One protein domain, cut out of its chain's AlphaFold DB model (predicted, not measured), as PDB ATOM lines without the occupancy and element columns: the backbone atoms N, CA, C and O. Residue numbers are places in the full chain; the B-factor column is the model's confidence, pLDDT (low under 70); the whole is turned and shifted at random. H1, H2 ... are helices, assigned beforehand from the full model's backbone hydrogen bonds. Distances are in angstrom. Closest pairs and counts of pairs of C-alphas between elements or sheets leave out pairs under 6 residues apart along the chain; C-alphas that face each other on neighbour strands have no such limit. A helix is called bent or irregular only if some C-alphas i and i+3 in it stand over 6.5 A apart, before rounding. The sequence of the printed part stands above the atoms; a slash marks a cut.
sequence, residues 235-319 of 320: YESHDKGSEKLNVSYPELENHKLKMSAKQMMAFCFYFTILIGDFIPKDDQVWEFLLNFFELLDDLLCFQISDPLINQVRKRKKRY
ATOM      1  N   TYR A 235     -25.415  40.789  21.951       84.69
ATOM      2  CA  TYR A 235     -26.804  40.603  22.366       84.69
ATOM      3  C   TYR A 235     -27.527  41.930  22.592       84.69
ATOM      4  O   TYR A 235     -26.949  42.913  23.076       84.69
ATOM      5  N   GLU A 236     -28.827  41.936  22.310       82.06
ATOM      6  CA  GLU A 236     -29.693  43.053  22.657       82.06
ATOM      7  C   GLU A 236     -29.794  43.254  24.177       82.06
ATOM      8  O   GLU A 236     -29.513  42.366  24.986       82.06
ATOM      9  N   SER A 237     -30.215  44.450  24.602       82.06
ATOM     10  CA  SER A 237     -30.257  44.823  26.023       82.06
ATOM     11  C   SER A 237     -31.090  43.868  26.877       82.06
ATOM     12  O   SER A 237     -30.759  43.650  28.043       82.06
ATOM     13  N   HIS A 238     -32.155  43.308  26.303       79.19
ATOM     14  CA  HIS A 238     -33.030  42.368  26.988       79.19
ATOM     15  C   HIS A 238     -32.429  40.960  27.082       79.19
ATOM     16  O   HIS A 238     -32.745  40.264  28.044       79.19
ATOM     17  N   ASP A 239     -31.485  40.591  26.212       81.75
ATOM     18  CA  ASP A 239     -30.819  39.279  26.177       81.75
ATOM     19  C   ASP A 239     -29.442  39.249  26.843       81.75
ATOM     20  O   ASP A 239     -28.855  38.173  26.992       81.75
ATOM     21  N   LYS A 240     -28.960  40.399  27.336       75.50
ATOM     22  CA  LYS A 240     -27.747  40.483  28.163       75.50
ATOM     23  C   LYS A 240     -27.749  39.435  29.283       75.50
ATOM     24  O   LYS A 240     -28.756  39.232  29.979       75.50
ATOM     25  N   GLY A 241     -26.601  38.787  29.453       74.88
ATOM     26  CA  GLY A 241     -26.371  37.608  30.283       74.88
ATOM     27  C   GLY A 241     -26.279  36.298  29.492       74.88
ATOM     28  O   GLY A 241     -25.804  35.306  30.048       74.88
ATOM     29  N   SER A 242     -26.702  36.278  28.224       79.56
ATOM     30  CA  SER A 242     -26.610  35.093  27.355       79.56
ATOM     31  C   SER A 242     -25.186  34.847  26.849       79.56
ATOM     32  O   SER A 242     -24.828  33.698  26.627       79.56
ATOM     33  N   GLU A 243     -24.334  35.876  26.828       75.44
ATOM     34  CA  GLU A 243     -22.893  35.782  26.547       75.44
ATOM     35  C   GLU A 243     -22.115  34.915  27.555       75.44
ATOM     36  O   GLU A 243     -20.965  34.556  27.330       75.44
ATOM     37  N   LYS A 244     -22.735  34.573  28.693       77.88
ATOM     38  CA  LYS A 244     -22.167  33.667  29.704       77.88
ATOM     39  C   LYS A 244     -22.465  32.193  29.420       77.88
ATOM     40  O   LYS A 244     -22.104  31.343  30.235       77.88
ATOM     41  N   LEU A 245     -23.194  31.892  28.345       78.81
ATOM     42  CA  LEU A 245     -23.450  30.524  27.921       78.81
ATOM     43  C   LEU A 245     -22.128  29.872  27.506       78.81
ATOM     44  O   LEU A 245     -21.339  30.465  26.779       78.81
ATOM     45  N   ASN A 246     -21.910  28.645  27.963       80.56
ATOM     46  CA  ASN A 246     -20.799  27.816  27.531       80.56
ATOM     47  C   ASN A 246     -21.367  26.433  27.234       80.56
ATOM     48  O   ASN A 246     -21.972  25.819  28.113       80.56
ATOM     49  N   VAL A 247     -21.242  26.003  25.985       80.69
ATOM     50  CA  VAL A 247     -21.692  24.695  25.525       80.69
ATOM     51  C   VAL A 247     -20.520  23.729  25.572       80.69
ATOM     52  O   VAL A 247     -19.437  24.014  25.062       80.69
ATOM     53  N   SER A 248     -20.748  22.560  26.160       79.44
ATOM     54  CA  SER A 248     -19.737  21.510  26.280       79.44
ATOM     55  C   SER A 248     -20.093  20.260  25.464       79.44
ATOM     56  O   SER A 248     -21.266  19.928  25.284       79.44
ATOM     57  N   TYR A 249     -19.089  19.509  24.996       74.50
ATOM     58  CA  TYR A 249     -19.320  18.240  24.282       74.50
ATOM     59  C   TYR A 249     -20.161  17.218  25.058       74.50
ATOM     60  O   TYR A 249     -21.052  16.628  24.449       74.50
ATOM     61  N   PRO A 250     -19.963  17.016  26.377       76.69
ATOM     62  CA  PRO A 250     -20.817  16.113  27.141       76.69
ATOM     63  C   PRO A 250     -22.298  16.505  27.097       76.69
ATOM     64  O   PRO A 250     -23.163  15.631  27.083       76.69
ATOM     65  N   GLU A 251     -22.622  17.798  27.066       79.75
ATOM     66  CA  GLU A 251     -24.003  18.267  26.917       79.75
ATOM     67  C   GLU A 251     -24.556  17.985  25.517       79.75
ATOM     68  O   GLU A 251     -25.713  17.582  25.392       79.75
ATOM     69  N   LEU A 252     -23.730  18.135  24.478       78.31
ATOM     70  CA  LEU A 252     -24.104  17.805  23.102       78.31
ATOM     71  C   LEU A 252     -24.342  16.301  22.910       78.31
ATOM     72  O   LEU A 252     -25.388  15.917  22.384       78.31
ATOM     73  N   GLU A 253     -23.421  15.454  23.381       77.19
ATOM     74  CA  GLU A 253     -23.522  13.989  23.273       77.19
ATOM     75  C   GLU A 253     -24.723  13.438  24.048       77.19
ATOM     76  O   GLU A 253     -25.392  12.515  23.592       77.19
ATOM     77  N   ASN A 254     -25.045  14.031  25.202       81.50
ATOM     78  CA  ASN A 254     -26.208  13.632  25.994       81.50
ATOM     79  C   ASN A 254     -27.513  14.318  25.564       81.50
ATOM     80  O   ASN A 254     -28.536  14.126  26.228       81.50
ATOM     81  N   HIS A 255     -27.488  15.131  24.503       77.88
ATOM     82  CA  HIS A 255     -28.619  15.932  24.028       77.88
ATOM     83  C   HIS A 255     -29.263  16.793  25.136       77.88
ATOM     84  O   HIS A 255     -30.486  16.922  25.223       77.88
ATOM     85  N   LYS A 256     -28.440  17.363  26.026       81.38
ATOM     86  CA  LYS A 256     -28.859  18.132  27.208       81.38
ATOM     87  C   LYS A 256     -28.049  19.415  27.340       81.38
ATOM     88  O   LYS A 256     -27.083  19.459  28.089       81.38
ATOM     89  N   LEU A 257     -28.499  20.480  26.685       79.75
ATOM     90  CA  LEU A 257     -27.953  21.819  26.902       79.75
ATOM     91  C   LEU A 257     -28.541  22.428  28.179       79.75
ATOM     92  O   LEU A 257     -29.751  22.668  28.260       79.75
ATOM     93  N   LYS A 258     -27.710  22.677  29.196       80.75
ATOM     94  CA  LYS A 258     -28.182  23.243  30.462       80.75
ATOM     95  C   LYS A 258     -28.196  24.769  30.400       80.75
ATOM     96  O   LYS A 258     -27.174  25.422  30.571       80.75
ATOM     97  N   MET A 259     -29.381  25.352  30.246       83.69
ATOM     98  CA  MET A 259     -29.546  26.806  30.235       83.69
ATOM     99  C   MET A 259     -30.908  27.252  30.780       83.69
ATOM    100  O   MET A 259     -31.862  26.477  30.824       83.69
ATOM    101  N   SER A 260     -30.998  28.504  31.238       83.50
ATOM    102  CA  SER A 260     -32.276  29.103  31.651       83.50
ATOM    103  C   SER A 260     -33.208  29.311  30.454       83.50
ATOM    104  O   SER A 260     -32.751  29.412  29.320       83.50
ATOM    105  N   ALA A 261     -34.517  29.452  30.693       77.62
ATOM    106  CA  ALA A 261     -35.486  29.705  29.621       77.62
ATOM    107  C   ALA A 261     -35.143  30.958  28.791       77.62
ATOM    108  O   ALA A 261     -35.258  30.940  27.570       77.62
ATOM    109  N   LYS A 262     -34.648  32.017  29.450       79.44
ATOM    110  CA  LYS A 262     -34.167  33.238  28.790       79.44
ATOM    111  C   LYS A 262     -32.981  32.947  27.864       79.44
ATOM    112  O   LYS A 262     -32.989  33.359  26.712       79.44
ATOM    113  N   GLN A 263     -31.983  32.221  28.367       82.25
ATOM    114  CA  GLN A 263     -30.809  31.843  27.580       82.25
ATOM    115  C   GLN A 263     -31.174  30.918  26.419       82.25
ATOM    116  O   GLN A 263     -30.619  31.086  25.347       82.25
ATOM    117  N   MET A 264     -32.123  29.995  26.604       83.81
ATOM    118  CA  MET A 264     -32.614  29.130  25.526       83.81
ATOM    119  C   MET A 264     -33.300  29.929  24.425       83.81
ATOM    120  O   MET A 264     -33.061  29.677  23.250       83.81
ATOM    121  N   MET A 265     -34.114  30.916  24.796       77.69
ATOM    122  CA  MET A 265     -34.773  31.777  23.818       77.69
ATOM    123  C   MET A 265     -33.753  32.577  23.004       77.69
ATOM    124  O   MET A 265     -33.790  32.540  21.778       77.69
ATOM    125  N   ALA A 266     -32.802  33.230  23.683       80.06
ATOM    126  CA  ALA A 266     -31.716  33.947  23.022       80.06
ATOM    127  C   ALA A 266     -30.878  32.998  22.152       80.06
ATOM    128  O   ALA A 266     -30.618  33.293  20.991       80.06
ATOM    129  N   PHE A 267     -30.507  31.827  22.676       81.06
ATOM    130  CA  PHE A 267     -29.763  30.816  21.936       81.06
ATOM    131  C   PHE A 267     -30.475  30.459  20.636       81.06
ATOM    132  O   PHE A 267     -29.875  30.638  19.590       81.06
ATOM    133  N   CYS A 268     -31.749  30.055  20.676       78.75
ATOM    134  CA  CYS A 268     -32.530  29.731  19.480       78.75
ATOM    135  C   CYS A 268     -32.614  30.896  18.485       78.75
ATOM    136  O   CYS A 268     -32.466  30.677  17.286       78.75
ATOM    137  N   PHE A 269     -32.819  32.121  18.975       78.50
ATOM    138  CA  PHE A 269     -32.965  33.307  18.133       78.50
ATOM    139  C   PHE A 269     -31.665  33.668  17.399       78.50
ATOM    140  O   PHE A 269     -31.679  33.944  16.202       78.50
ATOM    141  N   TYR A 270     -30.526  33.618  18.093       83.00
ATOM    142  CA  TYR A 270     -29.225  33.950  17.508       83.00
ATOM    143  C   TYR A 270     -28.502  32.734  16.909       83.00
ATOM    144  O   TYR A 270     -27.492  32.918  16.236       83.00
ATOM    145  N   PHE A 271     -28.993  31.505  17.113       82.44
ATOM    146  CA  PHE A 271     -28.326  30.260  16.701       82.44
ATOM    147  C   PHE A 271     -27.949  30.275  15.222       82.44
ATOM    148  O   PHE A 271     -26.805  30.011  14.859       82.44
ATOM    149  N   THR A 272     -28.902  30.653  14.371       81.94
ATOM    150  CA  THR A 272     -28.731  30.710  12.914       81.94
ATOM    151  C   THR A 272     -27.643  31.687  12.487       81.94
ATOM    152  O   THR A 272     -26.916  31.416  11.535       81.94
ATOM    153  N   ILE A 273     -27.484  32.787  13.222       81.69
ATOM    154  CA  ILE A 273     -26.461  33.808  12.980       81.69
ATOM    155  C   ILE A 273     -25.104  33.351  13.523       81.69
ATOM    156  O   ILE A 273     -24.081  33.570  12.882       81.69
ATOM    157  N   LEU A 274     -25.092  32.720  14.698       81.19
ATOM    158  CA  LEU A 274     -23.874  32.294  15.386       81.19
ATOM    159  C   LEU A 274     -23.132  31.189  14.637       81.19
ATOM    160  O   LEU A 274     -21.898  31.188  14.642       81.19
ATOM    161  N   ILE A 275     -23.874  30.259  14.022       82.06
ATOM    162  CA  ILE A 275     -23.275  29.090  13.370       82.06
ATOM    163  C   ILE A 275     -23.541  28.962  11.876       82.06
ATOM    164  O   ILE A 275     -22.988  28.062  11.254       82.06
ATOM    165  N   GLY A 276     -24.374  29.814  11.280       81.12
ATOM    166  CA  GLY A 276     -24.830  29.612   9.903       81.12
ATOM    167  C   GLY A 276     -23.723  29.587   8.848       81.12
ATOM    168  O   GLY A 276     -23.886  28.944   7.818       81.12
ATOM    169  N   ASP A 277     -22.584  30.231   9.096       79.81
ATOM    170  CA  ASP A 277     -21.390  30.195   8.239       79.81
ATOM    171  C   ASP A 277     -20.514  28.942   8.440       79.81
ATOM    172  O   ASP A 277     -19.630  28.680   7.622       79.81
ATOM    173  N   PHE A 278     -20.734  28.161   9.503       72.62
ATOM    174  CA  PHE A 278     -20.116  26.840   9.676       72.62
ATOM    175  C   PHE A 278     -20.831  25.741   8.903       72.62
ATOM    176  O   PHE A 278     -20.232  24.700   8.645       72.62
ATOM    177  N   ILE A 279     -22.101  25.951   8.565       78.69
ATOM    178  CA  ILE A 279     -22.941  24.893   8.023       78.69
ATOM    179  C   ILE A 279     -22.897  24.912   6.487       78.69
ATOM    180  O   ILE A 279     -23.097  25.971   5.880       78.69
ATOM    181  N   PRO A 280     -22.626  23.767   5.828       78.06
ATOM    182  CA  PRO A 280     -22.699  23.662   4.375       78.06
ATOM    183  C   PRO A 280     -24.059  24.120   3.839       78.06
ATOM    184  O   PRO A 280     -25.103  23.880   4.443       78.06
ATOM    185  N   LYS A 281     -24.058  24.778   2.675       76.44
ATOM    186  CA  LYS A 281     -25.285  25.349   2.084       76.44
ATOM    187  C   LYS A 281     -26.325  24.293   1.702       76.44
ATOM    188  O   LYS A 281     -27.493  24.629   1.578       76.44
ATOM    189  N   ASP A 282     -25.883  23.067   1.467       80.75
ATOM    190  CA  ASP A 282     -26.661  21.904   1.048       80.75
ATOM    191  C   ASP A 282     -26.993  20.950   2.209       80.75
ATOM    192  O   ASP A 282     -27.471  19.834   1.986       80.75
ATOM    193  N   ASP A 283     -26.769  21.379   3.454       84.69
ATOM    194  CA  ASP A 283     -27.109  20.586   4.630       84.69
ATOM    195  C   ASP A 283     -28.635  20.523   4.839       84.69
ATOM    196  O   ASP A 283     -29.304  21.508   5.166       84.69
ATOM    197  N   GLN A 284     -29.199  19.326   4.666       84.62
ATOM    198  CA  GLN A 284     -30.643  19.091   4.766       84.62
ATOM    199  C   GLN A 284     -31.193  19.306   6.185       84.62
ATOM    200  O   GLN A 284     -32.358  19.678   6.348       84.62
ATOM    201  N   VAL A 285     -30.380  19.069   7.221       84.19
ATOM    202  CA  VAL A 285     -30.781  19.276   8.622       84.19
ATOM    203  C   VAL A 285     -30.843  20.770   8.917       84.19
ATOM    204  O   VAL A 285     -31.778  21.236   9.571       84.19
ATOM    205  N   TRP A 286     -29.894  21.533   8.382       86.75
ATOM    206  CA  TRP A 286     -29.880  22.986   8.469       86.75
ATOM    207  C   TRP A 286     -31.057  23.627   7.755       86.75
ATOM    208  O   TRP A 286     -31.746  24.460   8.343       86.75
ATOM    209  N   GLU A 287     -31.345  23.200   6.523       84.69
ATOM    210  CA  GLU A 287     -32.531  23.663   5.808       84.69
ATOM    211  C   GLU A 287     -33.798  23.384   6.619       84.69
ATOM    212  O   GLU A 287     -34.645  24.267   6.776       84.69
ATOM    213  N   PHE A 288     -33.939  22.181   7.181       84.75
ATOM    214  CA  PHE A 288     -35.072  21.853   8.042       84.75
ATOM    215  C   PHE A 288     -35.165  22.786   9.262       84.75
ATOM    216  O   PHE A 288     -36.252  23.275   9.575       84.75
ATOM    217  N   LEU A 289     -34.039  23.074   9.918       83.69
ATOM    218  CA  LEU A 289     -33.988  23.944  11.090       83.69
ATOM    219  C   LEU A 289     -34.347  25.402  10.761       83.69
ATOM    220  O   LEU A 289     -35.138  26.006  11.482       83.69
ATOM    221  N   LEU A 290     -33.823  25.955   9.664       83.94
ATOM    222  CA  LEU A 290     -34.178  27.303   9.204       83.94
ATOM    223  C   LEU A 290     -35.682  27.409   8.928       83.94
ATOM    224  O   LEU A 290     -36.333  28.349   9.378       83.94
ATOM    225  N   ASN A 291     -36.255  26.401   8.266       82.12
ATOM    226  CA  ASN A 291     -37.697  26.339   8.024       82.12
ATOM    227  C   ASN A 291     -38.502  26.233   9.328       82.12
ATOM    228  O   ASN A 291     -39.595  26.792   9.427       82.12
ATOM    229  N   PHE A 292     -37.987  25.516  10.329       82.50
ATOM    230  CA  PHE A 292     -38.610  25.441  11.646       82.50
ATOM    231  C   PHE A 292     -38.606  26.798  12.360       82.50
ATOM    232  O   PHE A 292     -39.644  27.188  12.894       82.50
ATOM    233  N   PHE A 293     -37.494  27.538  12.328       80.75
ATOM    234  CA  PHE A 293     -37.437  28.880  12.912       80.75
ATOM    235  C   PHE A 293     -38.353  29.870  12.189       80.75
ATOM    236  O   PHE A 293     -39.115  30.557  12.859       80.75
ATOM    237  N   GLU A 294     -38.404  29.855  10.852       78.19
ATOM    238  CA  GLU A 294     -39.379  30.667  10.105       78.19
ATOM    239  C   GLU A 294     -40.828  30.356  10.520       78.19
ATOM    240  O   GLU A 294     -41.653  31.257  10.658       78.19
ATOM    241  N   LEU A 295     -41.156  29.075  10.729       77.94
ATOM    242  CA  LEU A 295     -42.485  28.670  11.196       77.94
ATOM    243  C   LEU A 295     -42.756  29.116  12.634       77.94
ATOM    244  O   LEU A 295     -43.893  29.466  12.947       77.94
ATOM    245  N   LEU A 296     -41.754  29.076  13.514       74.31
ATOM    246  CA  LEU A 296     -41.889  29.591  14.874       74.31
ATOM    247  C   LEU A 296     -42.133  31.099  14.871       74.31
ATOM    248  O   LEU A 296     -43.045  31.540  15.564       74.31
ATOM    249  N   ASP A 297     -41.402  31.864  14.067       74.06
ATOM    250  CA  ASP A 297     -41.591  33.314  13.948       74.06
ATOM    251  C   ASP A 297     -42.995  33.657  13.430       74.06
ATOM    252  O   ASP A 297     -43.680  34.513  13.997       74.06
ATOM    253  N   ASP A 298     -43.480  32.930  12.416       75.81
ATOM    254  CA  ASP A 298     -44.854  33.063  11.918       75.81
ATOM    255  C   ASP A 298     -45.893  32.780  13.027       75.81
ATOM    256  O   ASP A 298     -46.909  33.470  13.132       75.81
ATOM    257  N   LEU A 299     -45.665  31.748  13.851       72.50
ATOM    258  CA  LEU A 299     -46.585  31.322  14.913       72.50
ATOM    259  C   LEU A 299     -46.562  32.239  16.140       72.50
ATOM    260  O   LEU A 299     -47.587  32.386  16.807       72.50
ATOM    261  N   LEU A 300     -45.405  32.817  16.450       71.56
ATOM    262  CA  LEU A 300     -45.191  33.703  17.593       71.56
ATOM    263  C   LEU A 300     -45.449  35.178  17.248       71.56
ATOM    264  O   LEU A 300     -45.352  36.041  18.122       71.56
ATOM    265  N   CYS A 301     -45.815  35.473  15.997       76.94
ATOM    266  CA  CYS A 301     -46.210  36.801  15.554       76.94
ATOM    267  C   CYS A 301     -47.368  37.366  16.399       76.94
ATOM    268  O   CYS A 301     -48.378  36.705  16.650       76.94
ATOM    269  N   PHE A 302     -47.253  38.642  16.779       69.81
ATOM    270  CA  PHE A 302     -48.243  39.360  17.593       69.81
ATOM    271  C   PHE A 302     -49.633  39.456  16.933       69.81
ATOM    272  O   PHE A 302     -50.640  39.614  17.623       69.81
ATOM    273  N   GLN A 303     -49.706  39.361  15.600       71.69
ATOM    274  CA  GLN A 303     -50.955  39.386  14.839       71.69
ATOM    275  C   GLN A 303     -50.954  38.337  13.728       71.69
ATOM    276  O   GLN A 303     -50.156  38.382  12.792       71.69
ATOM    277  N   ILE A 304     -51.916  37.420  13.791       72.75
ATOM    278  CA  ILE A 304     -52.113  36.397  12.767       72.75
ATOM    279  C   ILE A 304     -53.089  36.936  11.718       72.75
ATOM    280  O   ILE A 304     -54.214  37.310  12.042       72.75
ATOM    281  N   SER A 305     -52.669  36.952  10.452       75.56
ATOM    282  CA  SER A 305     -53.502  37.351   9.311       75.56
ATOM    283  C   SER A 305     -53.846  36.150   8.419       75.56
ATOM    284  O   SER A 305     -53.091  35.177   8.353       75.56
ATOM    285  N   ASP A 306     -54.965  36.202   7.688       76.50
ATOM    286  CA  ASP A 306     -55.353  35.139   6.742       76.50
ATOM    287  C   ASP A 306     -54.271  34.805   5.686       76.50
ATOM    288  O   ASP A 306     -54.082  33.622   5.372       76.50
ATOM    289  N   PRO A 307     -53.504  35.778   5.147       78.12
ATOM    290  CA  PRO A 307     -52.340  35.496   4.307       78.12
ATOM    291  C   PRO A 307     -51.271  34.646   5.007       78.12
ATOM    292  O   PRO A 307     -50.803  33.668   4.420       78.12
ATOM    293  N   LEU A 308     -50.944  34.961   6.267       73.38
ATOM    294  CA  LEU A 308     -49.964  34.226   7.074       73.38
ATOM    295  C   LEU A 308     -50.425  32.782   7.328       73.38
ATOM    296  O   LEU A 308     -49.676  31.832   7.099       73.38
ATOM    297  N   ILE A 309     -51.702  32.590   7.680       73.94
ATOM    298  CA  ILE A 309     -52.306  31.257   7.869       73.94
ATOM    299  C   ILE A 309     -52.187  30.414   6.590       73.94
ATOM    300  O   ILE A 309     -51.865  29.222   6.635       73.94
ATOM    301  N   ASN A 310     -52.442  31.017   5.429       74.44
ATOM    302  CA  ASN A 310     -52.333  30.331   4.145       74.44
ATOM    303  C   ASN A 310     -50.876  30.009   3.771       74.44
ATOM    304  O   ASN A 310     -50.626  28.958   3.172       74.44
ATOM    305  N   GLN A 311     -49.917  30.856   4.149       74.06
ATOM    306  CA  GLN A 311     -48.486  30.625   3.952       74.06
ATOM    307  C   GLN A 311     -47.979  29.454   4.808       74.06
ATOM    308  O   GLN A 311     -47.389  28.516   4.264       74.06
ATOM    309  N   VAL A 312     -48.330  29.418   6.098       70.88
ATOM    310  CA  VAL A 312     -48.022  28.301   7.012       70.88
ATOM    311  C   VAL A 312     -48.630  26.984   6.504       70.88
ATOM    312  O   VAL A 312     -47.957  25.950   6.447       70.88
ATOM    313  N   ARG A 313     -49.891  26.999   6.042       71.38
ATOM    314  CA  ARG A 313     -50.560  25.810   5.471       71.38
ATOM    315  C   ARG A 313     -49.894  25.300   4.191       71.38
ATOM    316  O   ARG A 313     -49.835  24.085   3.991       71.38
ATOM    317  N   LYS A 314     -49.411  26.193   3.320       71.06
ATOM    318  CA  LYS A 314     -48.659  25.822   2.108       71.06
ATOM    319  C   LYS A 314     -47.302  25.213   2.461       71.06
ATOM    320  O   LYS A 314     -46.967  24.167   1.914       71.06
ATOM    321  N   ARG A 315     -46.571  25.809   3.411       70.38
ATOM    322  CA  ARG A 315     -45.277  25.303   3.902       70.38
ATOM    323  C   ARG A 315     -45.407  23.898   4.499       70.38
ATOM    324  O   ARG A 315     -44.676  23.006   4.088       70.38
ATOM    325  N   LYS A 316     -46.426  23.640   5.328       64.94
ATOM    326  CA  LYS A 316     -46.697  22.303   5.901       64.94
ATOM    327  C   LYS A 316     -46.892  21.196   4.850       64.94
ATOM    328  O   LYS A 316     -46.601  20.038   5.126       64.94
ATOM    329  N   LYS A 317     -47.402  21.522   3.656       61.38
ATOM    330  CA  LYS A 317     -47.590  20.549   2.562       61.38
ATOM    331  C   LYS A 317     -46.306  20.236   1.790       61.38
ATOM    332  O   LYS A 317     -46.285  19.241   1.083       61.38
ATOM    333  N   ARG A 318     -45.273  21.075   1.907       60.09
ATOM    334  CA  ARG A 318     -43.999  20.945   1.184       60.09
ATOM    335  C   ARG A 318     -43.073  19.867   1.773       60.09
ATOM    336  O   ARG A 318     -42.132  19.478   1.101       60.09
ATOM    337  N   TYR A 319     -43.364  19.399   2.990       55.97
ATOM    338  CA  TYR A 319     -42.534  18.472   3.778       55.97
ATOM    339  C   TYR A 319     -43.287  17.198   4.214       55.97
ATOM    340  O   TYR A 319     -42.925  16.568   5.204       55.97
TER     341      TYR A 319
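Overview. This is residues 235 to 319 of the 320 residues of an uncharacterized protein of Lucilia cuprina (UniProt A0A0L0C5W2). This is a loose, open zigzag of helices, in which H2, H3 and H4 follow one another, each running the opposite way to the one before, with the short H1 set off near one end of the longest axis and H4 at the other. H3 is the longest helix; the chain folds back after it into H4, while H2 crosses near H3 at a steep tilt and a stretch with no named element, residues 235 to 248, leads into H1. The printed part has 85 residues with four named helices, in the order H1, H2, H3, H4, and no named strand; the class is all helix. It is loose, with a radius of gyration of the C-alphas of 15.4 A, and spans 41 by 32 by 23 A.

Arrangement. H1, residues 249 to 253, touches no helix. H2, residues 261 to 275, is apart from H1. H3, residues 284 to 300, is close to H2 but not clearly touching it; their closest C-alphas, those of Thr 272 and Leu 290, are 7.4 A apart. The lines of H2 and H3 stand at a steep tilt of 47 degrees, opposite ways. H4, residues 306 to 317, and H3 only just touch, with 3 pairs of C-alphas within 8 A, the closest being those of Leu 295 and Val 312 at 6.9 A. H3 touches H4 with residues 295 to 298 alone, and H4 touches H3 with residues 308 to 312 alone. H3 and H4 form a helical hairpin, at a shallow tilt of 26 degrees, opposite ways. H1 is apart from H3 and H4, and H2 is apart from H4. In H1 and H3 every O i to N i+4 pair is within hydrogen-bond range; in H2 it is 9 of 11 pairs and in H4 7 of 8.

Along the chain. H1 runs from C-alpha 249 at (-19.320, 18.240, 24.282) to C-alpha 253, 6.1 A. H2 measures 20.3 A from C-alpha 261 to C-alpha 275 and is irregular: C-alphas 269 and 272 are 7.2 A apart. H3 measures 24.3 A, from C-alpha 284 at (-30.643, 19.091, 4.766) to C-alpha 300. H4 measures 17.0 A, from C-alpha 306 to C-alpha 317 at (-47.590, 20.549, 2.562).

Size, cuts and confidence. The two C-alphas farthest apart, those of Pro 250 and Asp 306, are 44.4 A apart. The printed part has no cut. The link from H3 to H4 is tight, those from H1 to H2 and from H2 to H3 are short, and no link is long. Residues 250 to 255, of which 250 to 253 belong to H1, residues 280 to 285 and residues 300 to 307 stand free. The mean pLDDT of the printed part is 77.8; residue 302 and residues 316 to 319 are under 70.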